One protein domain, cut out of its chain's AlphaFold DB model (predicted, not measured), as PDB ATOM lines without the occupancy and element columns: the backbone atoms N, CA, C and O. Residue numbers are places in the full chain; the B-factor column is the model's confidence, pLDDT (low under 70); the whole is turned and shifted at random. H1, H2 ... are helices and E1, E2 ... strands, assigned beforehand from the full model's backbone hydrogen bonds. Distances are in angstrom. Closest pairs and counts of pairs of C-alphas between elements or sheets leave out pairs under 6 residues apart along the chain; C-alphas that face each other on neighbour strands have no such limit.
ATOM      1  N   ASN A 148      -9.669 -18.392  57.666       87.38
ATOM      2  CA  ASN A 148     -10.495 -18.371  58.865       87.38
ATOM      3  C   ASN A 148     -11.882 -18.938  58.540       87.38
ATOM      4  O   ASN A 148     -12.779 -18.212  58.119       87.38
ATOM      5  N   VAL A 149     -12.031 -20.254  58.663       90.50
ATOM      6  CA  VAL A 149     -13.312 -20.924  58.430       90.50
ATOM      7  C   VAL A 149     -14.276 -20.567  59.562       90.50
ATOM      8  O   VAL A 149     -14.062 -20.945  60.710       90.50
ATOM      9  N   LYS A 150     -15.369 -19.875  59.232       91.81
ATOM     10  CA  LYS A 150     -16.430 -19.516  60.185       91.81
ATOM     11  C   LYS A 150     -17.350 -20.686  60.494       91.81
ATOM     12  O   LYS A 150     -17.811 -20.834  61.619       91.81
ATOM     13  N   SER A 151     -17.689 -21.473  59.474       90.94
ATOM     14  CA  SER A 151     -18.562 -22.638  59.626       90.94
ATOM     15  C   SER A 151     -18.429 -23.603  58.453       90.94
ATOM     16  O   SER A 151     -18.018 -23.229  57.350       90.94
ATOM     17  N   VAL A 152     -18.818 -24.855  58.695       90.81
ATOM     18  CA  VAL A 152     -18.926 -25.896  57.673       90.81
ATOM     19  C   VAL A 152     -20.310 -26.527  57.766       90.81
ATOM     20  O   VAL A 152     -20.718 -26.979  58.832       90.81
ATOM     21  N   ALA A 153     -21.027 -26.569  56.645       91.12
ATOM     22  CA  ALA A 153     -22.349 -27.182  56.556       91.12
ATOM     23  C   ALA A 153     -22.336 -28.381  55.606       91.12
ATOM     24  O   ALA A 153     -21.919 -28.274  54.448       91.12
ATOM     25  N   TYR A 154     -22.859 -29.514  56.068       90.50
ATOM     26  CA  TYR A 154     -22.977 -30.729  55.269       90.50
ATOM     27  C   TYR A 154     -24.348 -30.832  54.603       90.50
ATOM     28  O   TYR A 154     -25.371 -30.467  55.173       90.50
ATOM     29  N   SER A 155     -24.374 -31.346  53.374       89.56
ATOM     30  CA  SER A 155     -25.607 -31.557  52.612       89.56
ATOM     31  C   SER A 155     -25.584 -32.901  51.888       89.56
ATOM     32  O   SER A 155     -24.563 -33.293  51.322       89.56
ATOM     33  N   HIS A 156     -26.720 -33.604  51.889       86.50
ATOM     34  CA  HIS A 156     -26.888 -34.853  51.146       86.50
ATOM     35  C   HIS A 156     -27.318 -34.559  49.712       86.50
ATOM     36  O   HIS A 156     -28.449 -34.145  49.449       86.50
ATOM     37  N   TYR A 157     -26.441 -34.844  48.761       83.62
ATOM     38  CA  TYR A 157     -26.720 -34.682  47.347       83.62
ATOM     39  C   TYR A 157     -27.224 -36.001  46.749       83.62
ATOM     40  O   TYR A 157     -26.453 -36.851  46.314       83.62
ATOM     41  N   LYS A 158     -28.550 -36.194  46.758       77.38
ATOM     42  CA  LYS A 158     -29.202 -37.457  46.351       77.38
ATOM     43  C   LYS A 158     -29.522 -37.572  44.853       77.38
ATOM     44  O   LYS A 158     -29.913 -38.643  44.406       77.38
ATOM     45  N   ARG A 159     -29.416 -36.485  44.076       78.69
ATOM     46  CA  ARG A 159     -29.873 -36.421  42.667       78.69
ATOM     47  C   ARG A 159     -28.800 -35.936  41.691       78.69
ATOM     48  O   ARG A 159     -29.110 -35.286  40.695       78.69
ATOM     49  N   GLY A 160     -27.536 -36.239  41.969       80.88
ATOM     50  CA  GLY A 160     -26.460 -35.915  41.040       80.88
ATOM     51  C   GLY A 160     -26.611 -36.649  39.712       80.88
ATOM     52  O   GLY A 160     -26.910 -37.842  39.689       80.88
ATOM     53  N   LYS A 161     -26.380 -35.940  38.606       87.69
ATOM     54  CA  LYS A 161     -26.277 -36.530  37.271       87.69
ATOM     55  C   LYS A 161     -24.899 -36.229  36.701       87.69
ATOM     56  O   LYS A 161     -24.469 -35.080  36.723       87.69
ATOM     57  N   SER A 162     -24.223 -37.254  36.198       88.44
ATOM     58  CA  SER A 162     -23.104 -37.077  35.279       88.44
ATOM     59  C   SER A 162     -23.670 -36.966  33.871       88.44
ATOM     60  O   SER A 162     -24.447 -37.826  33.449       88.44
ATOM     61  N   ILE A 163     -23.329 -35.883  33.178       91.19
ATOM     62  CA  ILE A 163     -23.761 -35.611  31.809       91.19
ATOM     63  C   ILE A 163     -22.493 -35.414  30.996       91.19
ATOM     64  O   ILE A 163     -21.734 -34.480  31.244       91.19
ATOM     65  N   VAL A 164     -22.252 -36.315  30.052       91.31
ATOM     66  CA  VAL A 164     -21.076 -36.265  29.181       91.31
ATOM     67  C   VAL A 164     -21.562 -36.149  27.748       91.31
ATOM     68  O   VAL A 164     -22.482 -36.869  27.350       91.31
ATOM     69  N   LYS A 165     -20.954 -35.239  26.980       90.56
ATOM     70  CA  LYS A 165     -21.190 -35.164  25.539       90.56
ATOM     71  C   LYS A 165     -20.861 -36.519  24.918       90.56
ATOM     72  O   LYS A 165     -19.868 -37.151  25.275       90.56
ATOM     73  N   TYR A 166     -21.721 -36.971  24.026       89.81
ATOM     74  CA  TYR A 166     -21.624 -38.283  23.426       89.81
ATOM     75  C   TYR A 166     -21.863 -38.124  21.930       89.81
ATOM     76  O   TYR A 166     -22.796 -37.439  21.523       89.81
ATOM     77  N   ASP A 167     -20.990 -38.697  21.116       88.31
ATOM     78  CA  ASP A 167     -21.091 -38.569  19.665       88.31
ATOM     79  C   ASP A 167     -21.868 -39.761  19.097       88.31
ATOM     80  O   ASP A 167     -21.874 -40.849  19.685       88.31
ATOM     81  N   LYS A 168     -22.547 -39.563  17.965       89.75
ATOM     82  CA  LYS A 168     -23.391 -40.598  17.353       89.75
ATOM     83  C   LYS A 168     -22.563 -41.812  16.933       89.75
ATOM     84  O   LYS A 168     -22.962 -42.943  17.193       89.75
ATOM     85  N   GLU A 169     -21.377 -41.570  16.388       89.12
ATOM     86  CA  GLU A 169     -20.417 -42.592  15.968       89.12
ATOM     87  C   GLU A 169     -19.929 -43.407  17.174       89.12
ATOM     88  O   GLU A 169     -19.819 -44.631  17.119       89.12
ATOM     89  N   LYS A 170     -19.694 -42.733  18.309       88.50
ATOM     90  CA  LYS A 170     -19.318 -43.394  19.563       88.50
ATOM     91  C   LYS A 170     -20.464 -44.245  20.114       88.50
ATOM     92  O   LYS A 170     -20.224 -45.357  20.573       88.50
ATOM     93  N   ALA A 171     -21.698 -43.742  20.059       90.12
ATOM     94  CA  ALA A 171     -22.881 -44.481  20.492       90.12
ATOM     95  C   ALA A 171     -23.093 -45.758  19.667       90.12
ATOM     96  O   ALA A 171     -23.393 -46.809  20.228       90.12
ATOM     97  N   GLU A 172     -22.902 -45.672  18.352       90.94
ATOM     98  CA  GLU A 172     -22.983 -46.815  17.445       90.94
ATOM     99  C   GLU A 172     -21.912 -47.863  17.770       90.94
ATOM    100  O   GLU A 172     -22.241 -49.033  17.978       90.94
ATOM    101  N   ALA A 173     -20.648 -47.444  17.898       90.69
ATOM    102  CA  ALA A 173     -19.541 -48.338  18.234       90.69
ATOM    103  C   ALA A 173     -19.759 -49.057  19.579       90.69
ATOM    104  O   ALA A 173     -19.570 -50.274  19.669       90.69
ATOM    105  N   ASP A 174     -20.210 -48.332  20.606       90.25
ATOM    106  CA  ASP A 174     -20.482 -48.900  21.929       90.25
ATOM    107  C   ASP A 174     -21.667 -49.893  21.886       90.25
ATOM    108  O   ASP A 174     -21.602 -50.956  22.508       90.25
ATOM    109  N   LEU A 175     -22.722 -49.617  21.107       89.75
ATOM    110  CA  LEU A 175     -23.844 -50.546  20.898       89.75
ATOM    111  C   LEU A 175     -23.417 -51.819  20.156       89.75
ATOM    112  O   LEU A 175     -23.800 -52.921  20.554       89.75
ATOM    113  N   ILE A 176     -22.594 -51.692  19.113       89.56
ATOM    114  CA  ILE A 176     -22.052 -52.838  18.369       89.56
ATOM    115  C   ILE A 176     -21.158 -53.694  19.274       89.56
ATOM    116  O   ILE A 176     -21.264 -54.919  19.256       89.56
ATOM    117  N   ALA A 177     -20.330 -53.077  20.121       87.19
ATOM    118  CA  ALA A 177     -19.477 -53.795  21.069       87.19
ATOM    119  C   ALA A 177     -20.278 -54.613  22.103       87.19
ATOM    120  O   ALA A 177     -19.818 -55.664  22.563       87.19
ATOM    121  N   LEU A 178     -21.489 -54.162  22.451       84.75
ATOM    122  CA  LEU A 178     -22.433 -54.892  23.305       84.75
ATOM    123  C   LEU A 178     -23.155 -56.030  22.566       84.75
ATOM    124  O   LEU A 178     -23.692 -56.936  23.203       84.75
ATOM    125  N   ASN A 179     -23.131 -56.040  21.232       77.56
ATOM    126  CA  ASN A 179     -23.893 -56.950  20.378       77.56
ATOM    127  C   ASN A 179     -23.292 -58.368  20.256       77.56
ATOM    128  O   ASN A 179     -23.463 -59.033  19.236       77.56
ATOM    129  N   LYS A 180     -22.598 -58.862  21.292       72.56
ATOM    130  CA  LYS A 180     -21.878 -60.153  21.271       72.56
ATOM    131  C   LYS A 180     -22.778 -61.374  21.036       72.56
ATOM    132  O   LYS A 180     -22.279 -62.425  20.652       72.56
ATOM    133  N   SER A 181     -24.088 -61.239  21.250       73.19
ATOM    134  CA  SER A 181     -25.080 -62.312  21.056       73.19
ATOM    135  C   SER A 181     -26.317 -61.858  20.271       73.19
ATOM    136  O   SER A 181     -27.370 -62.473  20.394       73.19
ATOM    137  N   GLN A 182     -26.212 -60.761  19.508       72.88
ATOM    138  CA  GLN A 182     -27.311 -60.205  18.703       72.88
ATOM    139  C   GLN A 182     -28.660 -60.042  19.434       72.88
ATOM    140  O   GLN A 182     -29.706 -60.389  18.878       72.88
ATOM    141  N   PRO A 183     -28.702 -59.535  20.681       80.69
ATOM    142  CA  PRO A 183     -29.968 -59.456  21.382       80.69
ATOM    143  C   PRO A 183     -30.897 -58.423  20.702       80.69
ATOM    144  O   PRO A 183     -30.450 -57.322  20.362       80.69
ATOM    145  N   PRO A 184     -32.205 -58.716  20.549       84.38
ATOM    146  CA  PRO A 184     -33.140 -57.860  19.807       84.38
ATOM    147  C   PRO A 184     -33.175 -56.392  20.262       84.38
ATOM    148  O   PRO A 184     -33.384 -55.491  19.452       84.38
ATOM    149  N   HIS A 185     -32.921 -56.127  21.549       87.19
ATOM    150  CA  HIS A 185     -32.932 -54.770  22.098       87.19
ATOM    151  C   HIS A 185     -31.799 -53.879  21.562       87.19
ATOM    152  O   HIS A 185     -32.015 -52.677  21.424       87.19
ATOM    153  N   ILE A 186     -30.627 -54.432  21.224       88.62
ATOM    154  CA  ILE A 186     -29.518 -53.653  20.646       88.62
ATOM    155  C   ILE A 186     -29.852 -53.237  19.211       88.62
ATOM    156  O   ILE A 186     -29.621 -52.089  18.840       88.62
ATOM    157  N   LYS A 187     -30.487 -54.120  18.430       87.19
ATOM    158  CA  LYS A 187     -30.956 -53.795  17.075       87.19
ATOM    159  C   LYS A 187     -31.960 -52.637  17.086       87.19
ATOM    160  O   LYS A 187     -31.788 -51.677  16.345       87.19
ATOM    161  N   ILE A 188     -32.938 -52.679  17.995       91.31
ATOM    162  CA  ILE A 188     -33.921 -51.597  18.177       91.31
ATOM    163  C   ILE A 188     -33.232 -50.276  18.564       91.31
ATOM    164  O   ILE A 188     -33.642 -49.205  18.121       91.31
ATOM    165  N   GLN A 189     -32.195 -50.323  19.405       91.88
ATOM    166  CA  GLN A 189     -31.445 -49.127  19.807       91.88
ATOM    167  C   GLN A 189     -30.625 -48.540  18.651       91.88
ATOM    168  O   GLN A 189     -30.615 -47.322  18.490       91.88
ATOM    169  N   LEU A 190     -30.000 -49.385  17.824       91.62
ATOM    170  CA  LEU A 190     -29.288 -48.961  16.615       91.62
ATOM    171  C   LEU A 190     -30.240 -48.339  15.587       91.62
ATOM    172  O   LEU A 190     -29.963 -47.258  15.080       91.62
ATOM    173  N   GLU A 191     -31.397 -48.955  15.335       91.62
ATOM    174  CA  GLU A 191     -32.419 -48.393  14.440       91.62
ATOM    175  C   GLU A 191     -32.886 -47.009  14.912       91.62
ATOM    176  O   GLU A 191     -32.941 -46.071  14.117       91.62
ATOM    177  N   LYS A 192     -33.142 -46.844  16.218       91.12
ATOM    178  CA  LYS A 192     -33.466 -45.534  16.808       91.12
ATOM    179  C   LYS A 192     -32.327 -44.531  16.645       91.12
ATOM    180  O   LYS A 192     -32.578 -43.383  16.298       91.12
ATOM    181  N   LEU A 193     -31.082 -44.950  16.870       91.50
ATOM    182  CA  LEU A 193     -29.912 -44.091  16.694       91.50
ATOM    183  C   LEU A 193     -29.794 -43.605  15.241       91.50
ATOM    184  O   LEU A 193     -29.545 -42.423  15.006       91.50
ATOM    185  N   TYR A 194     -30.019 -44.487  14.265       92.44
ATOM    186  CA  TYR A 194     -29.943 -44.153  12.841       92.44
ATOM    187  C   TYR A 194     -31.029 -43.182  12.381       92.44
ATOM    188  O   TYR A 194     -30.763 -42.377  11.490       92.44
ATOM    189  N   GLN A 195     -32.200 -43.187  13.022       91.50
ATOM    190  CA  GLN A 195     -33.294 -42.252  12.731       91.50
ATOM    191  C   GLN A 195     -32.993 -40.798  13.142       91.50
ATOM    192  O   GLN A 195     -33.673 -39.883  12.680       91.50
ATOM    193  N   HIS A 196     -31.979 -40.552  13.978       87.94
ATOM    194  CA  HIS A 196     -31.593 -39.200  14.385       87.94
ATOM    195  C   HIS A 196     -30.489 -38.617  13.483       87.94
ATOM    196  O   HIS A 196     -29.487 -39.292  13.242       87.94
ATOM    197  N   PRO A 197     -30.593 -37.361  13.010       86.88
ATOM    198  CA  PRO A 197     -29.501 -36.678  12.315       86.88
ATOM    199  C   PRO A 197     -28.214 -36.608  13.149       86.88
ATOM    200  O   PRO A 197     -28.268 -36.352  14.350       86.88
ATOM    201  N   SER A 198     -27.049 -36.753  12.509       81.56
ATOM    202  CA  SER A 198     -25.743 -36.657  13.191       81.56
ATOM    203  C   SER A 198     -25.440 -35.259  13.749       81.56
ATOM    204  O   SER A 198     -24.556 -35.107  14.583       81.56
ATOM    205  N   SER A 199     -26.180 -34.231  13.320       83.12
ATOM    206  CA  SER A 199     -26.085 -32.870  13.859       83.12
ATOM    207  C   SER A 199     -26.736 -32.707  15.236       83.12
ATOM    208  O   SER A 199     -26.521 -31.685  15.887       83.12
ATOM    209  N   ILE A 200     -27.546 -33.675  15.685       83.38
ATOM    210  CA  ILE A 200     -28.178 -33.617  17.002       83.38
ATOM    211  C   ILE A 200     -27.142 -34.008  18.062       83.38
ATOM    212  O   ILE A 200     -26.616 -35.122  18.014       83.38
ATOM    213  N   PRO A 201     -26.861 -33.140  19.049       83.31
ATOM    214  CA  PRO A 201     -25.954 -33.489  20.129       83.31
ATOM    215  C   PRO A 201     -26.566 -34.605  20.979       83.31
ATOM    216  O   PRO A 201     -27.669 -34.459  21.510       83.31
ATOM    217  N   LEU A 202     -25.833 -35.706  21.148       90.69
ATOM    218  CA  LEU A 202     -26.191 -36.734  22.116       90.69
ATOM    219  C   LEU A 202     -25.458 -36.476  23.430       90.69
ATOM    220  O   LEU A 202     -24.357 -35.918  23.492       90.69
ATOM    221  N   VAL A 203     -26.096 -36.888  24.517       91.94
ATOM    222  CA  VAL A 203     -25.500 -36.860  25.847       91.94
ATOM    223  C   VAL A 203     -25.746 -38.187  26.529       91.94
ATOM    224  O   VAL A 203     -26.845 -38.741  26.484       91.94
ATOM    225  N   GLN A 204     -24.722 -38.687  27.205       90.06
ATOM    226  CA  GLN A 204     -24.880 -39.810  28.104       90.06
ATOM    227  C   GLN A 204     -25.172 -39.271  29.501       90.06
ATOM    228  O   GLN A 204     -24.329 -38.614  30.114       90.06
ATOM    229  N   VAL A 205     -26.371 -39.563  30.002       90.62
ATOM    230  CA  VAL A 205     -26.801 -39.180  31.349       90.62
ATOM    231  C   VAL A 205     -26.702 -40.393  32.263       90.62
ATOM    232  O   VAL A 205     -27.311 -41.427  31.997       90.62
ATOM    233  N   ARG A 206     -25.958 -40.268  33.361       88.62
ATOM    234  CA  ARG A 206     -25.847 -41.302  34.397       88.62
ATOM    235  C   ARG A 206     -26.243 -40.722  35.747       88.62
ATOM    236  O   ARG A 206     -25.775 -39.648  36.120       88.62
ATOM    237  N   THR A 207     -27.098 -41.428  36.479       87.94
ATOM    238  CA  THR A 207     -27.414 -41.073  37.866       87.94
ATOM    239  C   THR A 207     -26.222 -41.425  38.747       87.94
ATOM    240  O   THR A 207     -25.724 -42.549  38.702       87.94
ATOM    241  N   ASN A 208     -25.765 -40.465  39.542       83.06
ATOM    242  CA  ASN A 208     -24.690 -40.683  40.498       83.06
ATOM    243  C   ASN A 208     -25.263 -41.261  41.797       83.06
ATOM    244  O   ASN A 208     -26.388 -40.943  42.185       83.06
ATOM    245  N   ALA A 209     -24.464 -42.072  42.489       81.62
ATOM    246  CA  ALA A 209     -24.780 -42.462  43.856       81.62
ATOM    247  C   ALA A 209     -24.889 -41.210  44.754       81.62
ATOM    248  O   ALA A 209     -24.198 -40.220  44.487       81.62
ATOM    249  N   PRO A 210     -25.726 -41.233  45.806       83.31
ATOM    250  CA  PRO A 210     -25.794 -40.146  46.771       83.31
ATOM    251  C   PRO A 210     -24.418 -39.817  47.359       83.31
ATOM    252  O   PRO A 210     -23.661 -40.721  47.713       83.31
ATOM    253  N   THR A 211     -24.104 -38.529  47.492       86.19
ATOM    254  CA  THR A 211     -22.849 -38.061  48.099       86.19
ATOM    255  C   THR A 211     -23.107 -37.031  49.191       86.19
ATOM    256  O   THR A 211     -24.146 -36.370  49.207       86.19
ATOM    257  N   ILE A 212     -22.151 -36.883  50.109       88.62
ATOM    258  CA  ILE A 212     -22.133 -35.789  51.082       88.62
ATOM    259  C   ILE A 212     -21.268 -34.665  50.510       88.62
ATOM    260  O   ILE A 212     -20.169 -34.910  50.013       88.62
ATOM    261  N   LYS A 213     -21.776 -33.433  50.560       89.62
ATOM    262  CA  LYS A 213     -21.036 -32.221  50.203       89.62
ATOM    263  C   LYS A 213     -20.809 -31.384  51.455       89.62
ATOM    264  O   LYS A 213     -21.781 -31.027  52.122       89.62
ATOM    265  N   ALA A 214     -19.551 -31.037  51.715       90.75
ATOM    266  CA  ALA A 214     -19.174 -30.010  52.676       90.75
ATOM    267  C   ALA A 214     -19.207 -28.632  51.996       90.75
ATOM    268  O   ALA A 214     -18.619 -28.445  50.929       90.75
ATOM    269  N   ASN A 215     -19.917 -27.680  52.592       92.44
ATOM    270  CA  ASN A 215     -19.934 -26.279  52.187       92.44
ATOM    271  C   ASN A 215     -19.168 -25.487  53.248       92.44
ATOM    272  O   ASN A 215     -19.525 -25.555  54.421       92.44
ATOM    273  N   ILE A 216     -18.115 -24.787  52.838       92.75
ATOM    274  CA  ILE A 216     -17.183 -24.097  53.736       92.75
ATOM    275  C   ILE A 216     -17.421 -22.593  53.611       92.75
ATOM    276  O   ILE A 216     -17.457 -22.071  52.495       92.75
ATOM    277  N   PHE A 217     -17.592 -21.914  54.746       93.31
ATOM    278  CA  PHE A 217     -17.838 -20.475  54.828       93.31
ATOM    279  C   PHE A 217     -16.675 -19.775  55.541       93.31
ATOM    280  O   PHE A 217     -16.226 -20.252  56.584       93.31
ATOM    281  N   PHE A 218     -16.226 -18.640  54.999       92.88
ATOM    282  CA  PHE A 218     -15.098 -17.835  55.492       92.88
ATOM    283  C   PHE A 218     -15.548 -16.463  56.002       92.88
ATOM    284  O   PHE A 218     -16.636 -15.972  55.616       92.88
TER     285      PHE A 218
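AT A GLANCE: This is residues 148 to 218 of the 218 residues of an uncharacterized protein of Vibrio parahaemolyticus (UniProt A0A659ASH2). A long, narrow, arched ribbon of two antiparallel chain stretches ends in a small head, the helical hairpin of H1 and H2, set at an angle to it. The ribbon has two successive paired parts, E1 with E4 at the end away from the head and E2 with E3 next to it, and it makes most of the length. The 71 printed residues hold two named helices and four named strands, in the order E1 E2 H1 H2 E3 E4, with two antiparallel sheets of two strands each, a mixed class. The whole is extended, with a radius of gyration of the C-alphas of 19.6 A and spans of 58 by 28 by 15 A.

HOW THE PARTS SIT: E1, residues 151 to 157, and E4, residues 211 to 217, are antiparallel neighbours at 155 degrees; N 153 and O 215 are within hydrogen-bond range at 2.9 A, N 215 and O 153 at 2.8 A. E2, residues 161 to 166, and E3, residues 202 to 207, are antiparallel neighbours at 157 degrees, with N 164 and O 204 within range at 3.1 A. E1 and E2 are apart, as are E3 and E4. H1, residues 168 to 178, has its Lys 168 C-alpha 6.7 A from that of Leu 202 in E3, their closest pair. H2, residues 184 to 194, touches H1 in a hairpin, opposite ways at a shallow tilt of 11 degrees; the closest C-alphas, of Leu 175 and Ile 186, are 6.5 A apart. H2 and E2 are apart. In H1 and H2 every O i to N i+4 pair is within hydrogen-bond range.

IN THESE COORDINATES: E1 begins at C-alpha 151 (-18.562, -22.638, 59.626) and is 19.0 A long; E4 is 19.5 A long and ends at C-alpha 217 (-17.838, -20.475, 54.828). E2 measures 14.7 A and E3 16.4 A. H1 measures 15.5 A, and H2, 15.7 A, begins at C-alpha 184 (-33.140, -57.860, 19.807).

THE WHOLE: The C-alphas of Asn 148 and Gln 182, the two farthest apart, are 60.4 A from each other. Residues 180 to 185, of which 184 and 185 belong to H2, stand free. The printed part has no cut and no long link; the link from H2 to E3 is short, the others tight. No printed residue is under 70 in pLDDT.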